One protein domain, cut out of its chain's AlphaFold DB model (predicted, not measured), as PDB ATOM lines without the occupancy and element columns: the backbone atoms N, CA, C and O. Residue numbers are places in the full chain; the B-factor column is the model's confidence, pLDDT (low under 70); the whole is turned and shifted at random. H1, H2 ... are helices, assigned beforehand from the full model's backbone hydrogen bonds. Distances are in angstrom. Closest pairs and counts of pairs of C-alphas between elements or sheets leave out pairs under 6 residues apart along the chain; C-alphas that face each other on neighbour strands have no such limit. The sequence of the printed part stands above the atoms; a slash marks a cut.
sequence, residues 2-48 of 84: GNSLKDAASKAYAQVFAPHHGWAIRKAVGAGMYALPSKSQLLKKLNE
ATOM      1  N   GLY A   2       0.679  -8.133   0.987       73.94
ATOM      2  CA  GLY A   2       0.835  -7.834   2.428       73.94
ATOM      3  C   GLY A   2       0.409  -8.909   3.436       73.94
ATOM      4  O   GLY A   2       0.410  -8.623   4.624       73.94
ATOM      5  N   ASN A   3       0.057 -10.127   3.004       87.56
ATOM      6  CA  ASN A   3      -0.309 -11.209   3.934       87.56
ATOM      7  C   ASN A   3       0.844 -12.186   4.244       87.56
ATOM      8  O   ASN A   3       0.708 -13.039   5.115       87.56
ATOM      9  N   SER A   4       1.972 -12.085   3.535       95.38
ATOM     10  CA  SER A   4       3.172 -12.881   3.820       95.38
ATOM     11  C   SER A   4       4.073 -12.143   4.803       95.38
ATOM     12  O   SER A   4       4.322 -10.951   4.627       95.38
ATOM     13  N   LEU A   5       4.590 -12.867   5.797       96.94
ATOM     14  CA  LEU A   5       5.571 -12.367   6.762       96.94
ATOM     15  C   LEU A   5       7.017 -12.705   6.374       96.94
ATOM     16  O   LEU A   5       7.943 -12.246   7.040       96.94
ATOM     17  N   LYS A   6       7.229 -13.486   5.303       96.81
ATOM     18  CA  LYS A   6       8.539 -14.057   4.953       96.81
ATOM     19  C   LYS A   6       9.627 -12.996   4.799       96.81
ATOM     20  O   LYS A   6      10.698 -13.159   5.373       96.81
ATOM     21  N   ASP A   7       9.354 -11.912   4.078       96.88
ATOM     22  CA  ASP A   7      10.336 -10.841   3.865       96.88
ATOM     23  C   ASP A   7      10.697 -10.124   5.168       96.88
ATOM     24  O   ASP A   7      11.876  -9.917   5.446       96.88
ATOM     25  N   ALA A   8       9.697  -9.771   5.982       96.94
ATOM     26  CA  ALA A   8       9.917  -9.093   7.257       96.94
ATOM     27  C   ALA A   8      10.704  -9.983   8.234       96.94
ATOM     28  O   ALA A   8      11.712  -9.547   8.785       96.94
ATOM     29  N   ALA A   9      10.298 -11.248   8.378       98.19
ATOM     30  CA  ALA A   9      10.977 -12.221   9.229       98.19
ATOM     31  C   ALA A   9      12.411 -12.506   8.752       98.19
ATOM     32  O   ALA A   9      13.332 -12.549   9.564       98.19
ATOM     33  N   SER A  10      12.619 -12.647   7.438       98.06
ATOM     34  CA  SER A  10      13.950 -12.903   6.870       98.06
ATOM     35  C   SER A  10      14.895 -11.725   7.086       98.06
ATOM     36  O   SER A  10      16.044 -11.940   7.461       98.06
ATOM     37  N   LYS A  11      14.418 -10.486   6.900       98.50
ATOM     38  CA  LYS A  11      15.212  -9.273   7.144       98.50
ATOM     39  C   LYS A  11      15.594  -9.131   8.617       98.50
ATOM     40  O   LYS A  11      16.769  -8.947   8.912       98.50
ATOM     41  N   ALA A  12      14.629  -9.278   9.529       98.62
ATOM     42  CA  ALA A  12      14.888  -9.187  10.966       98.62
ATOM     43  C   ALA A  12      15.886 -10.260  11.436       98.62
ATOM     44  O   ALA A  12      16.847  -9.952  12.136       98.62
ATOM     45  N   TYR A  13      15.711 -11.511  10.991       98.75
ATOM     46  CA  TYR A  13      16.637 -12.597  11.312       98.75
ATOM     47  C   TYR A  13      18.049 -12.346  10.772       98.75
ATOM     48  O   TYR A  13      19.024 -12.541  11.496       98.75
ATOM     49  N   ALA A  14      18.157 -11.918   9.509       98.62
ATOM     50  CA  ALA A  14      19.439 -11.642   8.870       98.62
ATOM     51  C   ALA A  14      20.224 -10.540   9.592       98.62
ATOM     52  O   ALA A  14      21.444 -10.636   9.682       98.62
ATOM     53  N   GLN A  15      19.529  -9.528  10.110       98.56
ATOM     54  CA  GLN A  15      20.149  -8.425  10.834       98.56
ATOM     55  C   GLN A  15      20.591  -8.821  12.246       98.56
ATOM     56  O   GLN A  15      21.684  -8.446  12.651       98.56
ATOM     57  N   VAL A  16      19.750  -9.538  12.998       98.06
ATOM     58  CA  VAL A  16      19.965  -9.720  14.444       98.06
ATOM     59  C   VAL A  16      20.636 -11.048  14.778       98.06
ATOM     60  O   VAL A  16      21.618 -11.066  15.498       98.06
ATOM     61  N   PHE A  17      20.135 -12.175  14.265       98.38
ATOM     62  CA  PHE A  17      20.576 -13.500  14.730       98.38
ATOM     63  C   PHE A  17      21.513 -14.222  13.767       98.38
ATOM     64  O   PHE A  17      22.310 -15.056  14.192       98.38
ATOM     65  N   ALA A  18      21.441 -13.934  12.466       98.38
ATOM     66  CA  ALA A  18      22.302 -14.598  11.493       98.38
ATOM     67  C   ALA A  18      23.816 -14.450  11.768       98.38
ATOM     68  O   ALA A  18      24.511 -15.440  11.522       98.38
ATOM     69  N   PRO A  19      24.332 -13.312  12.285       98.00
ATOM     70  CA  PRO A  19      25.745 -13.185  12.657       98.00
ATOM     71  C   PRO A  19      26.192 -14.175  13.743       98.00
ATOM     72  O   PRO A  19      27.319 -14.656  13.692       98.00
ATOM     73  N   HIS A  20      25.291 -14.554  14.654       97.81
ATOM     74  CA  HIS A  20      25.585 -15.417  15.809       97.81
ATOM     75  C   HIS A  20      25.243 -16.899  15.570       97.81
ATOM     76  O   HIS A  20      25.510 -17.764  16.400       97.81
ATOM     77  N   HIS A  21      24.639 -17.235  14.428       98.31
ATOM     78  CA  HIS A  21      24.248 -18.604  14.102       98.31
ATOM     79  C   HIS A  21      25.160 -19.218  13.046       98.31
ATOM     80  O   HIS A  21      25.282 -18.690  11.941       98.31
ATOM     81  N   GLY A  22      25.710 -20.402  13.328       97.88
ATOM     82  CA  GLY A  22      26.456 -21.208  12.356       97.88
ATOM     83  C   GLY A  22      25.611 -21.663  11.153       97.88
ATOM     84  O   GLY A  22      24.378 -21.587  11.152       97.88
ATOM     85  N   TRP A  23      26.273 -22.173  10.108       98.00
ATOM     86  CA  TRP A  23      25.635 -22.518   8.825       98.00
ATOM     87  C   TRP A  23      24.405 -23.427   8.970       98.00
ATOM     88  O   TRP A  23      23.362 -23.134   8.383       98.00
ATOM     89  N   ALA A  24      24.508 -24.488   9.777       98.62
ATOM     90  CA  ALA A  24      23.428 -25.459   9.957       98.62
ATOM     91  C   ALA A  24      22.158 -24.803  10.529       98.62
ATOM     92  O   ALA A  24      21.062 -25.015  10.010       98.62
ATOM     93  N   ILE A  25      22.312 -23.925  11.527       98.62
ATOM     94  CA  ILE A  25      21.193 -23.198  12.138       98.62
ATOM     95  C   ILE A  25      20.576 -22.223  11.133       98.62
ATOM     96  O   ILE A  25      19.358 -22.202  10.967       98.62
ATOM     97  N   ARG A  26      21.388 -21.467  10.380       98.62
ATOM     98  CA  ARG A  26      20.857 -20.554   9.348       98.62
ATOM     99  C   ARG A  26      20.049 -21.291   8.277       98.62
ATOM    100  O   ARG A  26      19.040 -20.764   7.809       98.62
ATOM    101  N   LYS A  27      20.455 -22.510   7.899       98.50
ATOM    102  CA  LYS A  27      19.687 -23.358   6.973       98.50
ATOM    103  C   LYS A  27      18.377 -23.839   7.588       98.50
ATOM    104  O   LYS A  27      17.347 -23.737   6.923       98.50
ATOM    105  N   ALA A  28      18.404 -24.284   8.842       98.62
ATOM    106  CA  ALA A  28      17.197 -24.673   9.566       98.62
ATOM    107  C   ALA A  28      16.195 -23.510   9.661       98.62
ATOM    108  O   ALA A  28      15.021 -23.691   9.347       98.62
ATOM    109  N   VAL A  29      16.655 -22.294   9.978       98.50
ATOM    110  CA  VAL A  29      15.806 -21.092   9.990       98.50
ATOM    111  C   VAL A  29      15.220 -20.803   8.607       98.50
ATOM    112  O   VAL A  29      14.018 -20.577   8.489       98.50
ATOM    113  N   GLY A  30      16.030 -20.872   7.545       98.00
ATOM    114  CA  GLY A  30      15.554 -20.690   6.171       98.00
ATOM    115  C   GLY A  30      14.461 -21.689   5.769       98.00
ATOM    116  O   GLY A  30      13.490 -21.299   5.123       98.00
ATOM    117  N   ALA A  31      14.583 -22.953   6.188       98.25
ATOM    118  CA  ALA A  31      13.538 -23.959   6.004       98.25
ATOM    119  C   ALA A  31      12.291 -23.654   6.856       98.25
ATOM    120  O   ALA A  31      11.167 -23.733   6.360       98.25
ATOM    121  N   GLY A  32      12.476 -23.214   8.103       97.88
ATOM    122  CA  GLY A  32      11.391 -22.806   8.998       97.88
ATOM    123  C   GLY A  32      10.540 -21.654   8.456       97.88
ATOM    124  O   GLY A  32       9.342 -21.600   8.731       97.88
ATOM    125  N   MET A  33      11.099 -20.781   7.608       97.69
ATOM    126  CA  MET A  33      10.348 -19.676   6.993       97.69
ATOM    127  C   MET A  33       9.158 -20.133   6.132       97.69
ATOM    128  O   MET A  33       8.236 -19.346   5.916       97.69
ATOM    129  N   TYR A  34       9.145 -21.380   5.639       95.75
ATOM    130  CA  TYR A  34       7.996 -21.939   4.908       95.75
ATOM    131  C   TYR A  34       6.804 -22.269   5.813       95.75
ATOM    132  O   TYR A  34       5.681 -22.346   5.325       95.75
ATOM    133  N   ALA A  35       7.038 -22.430   7.116       97.62
ATOM    134  CA  ALA A  35       6.011 -22.713   8.113       97.62
ATOM    135  C   ALA A  35       5.503 -21.448   8.832       97.62
ATOM    136  O   ALA A  35       4.737 -21.554   9.791       97.62
ATOM    137  N   LEU A  36       5.919 -20.249   8.401       98.00
ATOM    138  CA  LEU A  36       5.421 -19.003   8.978       98.00
ATOM    139  C   LEU A  36       3.899 -18.881   8.801       98.00
ATOM    140  O   LEU A  36       3.382 -19.187   7.722       98.00
ATOM    141  N   PRO A  37       3.179 -18.363   9.812       97.50
ATOM    142  CA  PRO A  37       1.782 -18.009   9.633       97.50
ATOM    143  C   PRO A  37       1.649 -16.861   8.625       97.50
ATOM    144  O   PRO A  37       2.573 -16.069   8.407       97.50
ATOM    145  N   SER A  38       0.459 -16.709   8.051       97.38
ATOM    146  CA  SER A  38       0.102 -15.461   7.378       97.38
ATOM    147  C   SER A  38       0.019 -14.300   8.379       97.38
ATOM    148  O   SER A  38      -0.170 -14.505   9.582       97.38
ATOM    149  N   LYS A  39       0.074 -13.055   7.887       97.25
ATOM    150  CA  LYS A  39      -0.176 -11.854   8.703       97.25
ATOM    151  C   LYS A  39      -1.526 -11.959   9.417       97.25
ATOM    152  O   LYS A  39      -1.593 -11.734  10.619       97.25
ATOM    153  N   SER A  40      -2.584 -12.366   8.712       97.06
ATOM    154  CA  SER A  40      -3.916 -12.537   9.309       97.06
ATOM    155  C   SER A  40      -3.956 -13.593  10.422       97.06
ATOM    156  O   SER A  40      -4.595 -13.381  11.450       97.06
ATOM    157  N   GLN A  41      -3.253 -14.718  10.255       98.06
ATOM    158  CA  GLN A  41      -3.146 -15.753  11.286       98.06
ATOM    159  C   GLN A  41      -2.351 -15.266  12.502       98.06
ATOM    160  O   GLN A  41      -2.727 -15.582  13.630       98.06
ATOM    161  N   LEU A  42      -1.283 -14.490  12.289       98.06
ATOM    162  CA  LEU A  42      -0.518 -13.869  13.370       98.06
ATOM    163  C   LEU A  42      -1.384 -12.885  14.166       98.06
ATOM    164  O   LEU A  42      -1.461 -13.006  15.381       98.06
ATOM    165  N   LEU A  43      -2.075 -11.962  13.495       98.00
ATOM    166  CA  LEU A  43      -2.943 -10.980  14.155       98.00
ATOM    167  C   LEU A  43      -4.062 -11.653  14.958       98.00
ATOM    168  O   LEU A  43      -4.285 -11.310  16.116       98.00
ATOM    169  N   LYS A  44      -4.674 -12.709  14.405       98.19
ATOM    170  CA  LYS A  44      -5.649 -13.527  15.138       98.19
ATOM    171  C   LYS A  44      -5.048 -14.164  16.395       98.19
ATOM    172  O   LYS A  44      -5.715 -14.210  17.419       98.19
ATOM    173  N   LYS A  45      -3.805 -14.660  16.333       98.00
ATOM    174  CA  LYS A  45      -3.102 -15.219  17.504       98.00
ATOM    175  C   LYS A  45      -2.766 -14.159  18.553       98.00
ATOM    176  O   LYS A  45      -2.740 -14.490  19.730       98.00
ATOM    177  N   LEU A  46      -2.514 -12.924  18.126       97.94
ATOM    178  CA  LEU A  46      -2.290 -11.783  19.015       97.94
ATOM    179  C   LEU A  46      -3.596 -11.217  19.589       97.94
ATOM    180  O   LEU A  46      -3.536 -10.437  20.529       97.94
ATOM    181  N   ASN A  47      -4.754 -11.636  19.065       98.12
ATOM    182  CA  ASN A  47      -6.066 -11.069  19.379       98.12
ATOM    183  C   ASN A  47      -6.143  -9.559  19.083       98.12
ATOM    184  O   ASN A  47      -6.719  -8.791  19.847       98.12
ATOM    185  N   GLU A  48      -5.550  -9.148  17.962       98.12
ATOM    186  CA  GLU A  48      -5.462  -7.751  17.540       98.12
ATOM    187  C   GLU A  48      -5.985  -7.574  16.110       98.12
ATOM    188  O   GLU A  48      -5.890  -8.484  15.277       98.12
TER     189      GLU A  48
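AT A GLANCE: This is residues 2 to 48 of the 84 residues of a protein of Aegilops tauschii subsp. strangulata (UniProt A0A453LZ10). The longest helix, H2, and H1 form a loose helical hairpin, closest where H1 begins and H2 ends and wider toward the link of residues 17 to 22. The short helix H3 is turned crosswise beyond the other end of the hairpin and meets neither arm. The printed part has 47 residues with three named helices, H1, H2 and H3 along the chain, and no named strand; the class is all helix. The whole is loose, with a radius of gyration of the C-alphas of 12.0 A, and only just elongated, with spans of 34 by 17 by 17 A.

HOW THE PARTS SIT: Start at H2, residues 23 to 35, and look from its residues 30 to 34, which alone touch H1, residues 6 to 16. The closest C-alphas of the two are those of Lys 6 and Met 33, 6.2 A apart. The two run opposite ways at a shallow tilt of 27 degrees and form a helical hairpin. H3, residues 39 to 46, is apart from both H1 and H2. In H1 and H3 every O i to N i+4 pair is within hydrogen-bond range; in H2, 7 of 9 are.

IN THESE COORDINATES: Find C-alpha 23 at (25.635, -22.518, 8.825); from there H2 runs 19.6 A to C-alpha 35 at (6.011, -22.713, 8.113). H1 begins at C-alpha 6, at (8.539, -14.057, 4.953), and covers 15.5 A to C-alpha 16. H3 runs 10.5 A from C-alpha 39 to C-alpha 46 at (-2.290, -11.783, 19.015).

THE WHOLE: The two C-alphas farthest apart are those of Trp 23 and Glu 48, 35.5 A. The link from H1 to H2 is short, and that from H2 to H3 is tight, with 3 residues. The printed part has no cut, and no printed residue is under 70 in pLDDT.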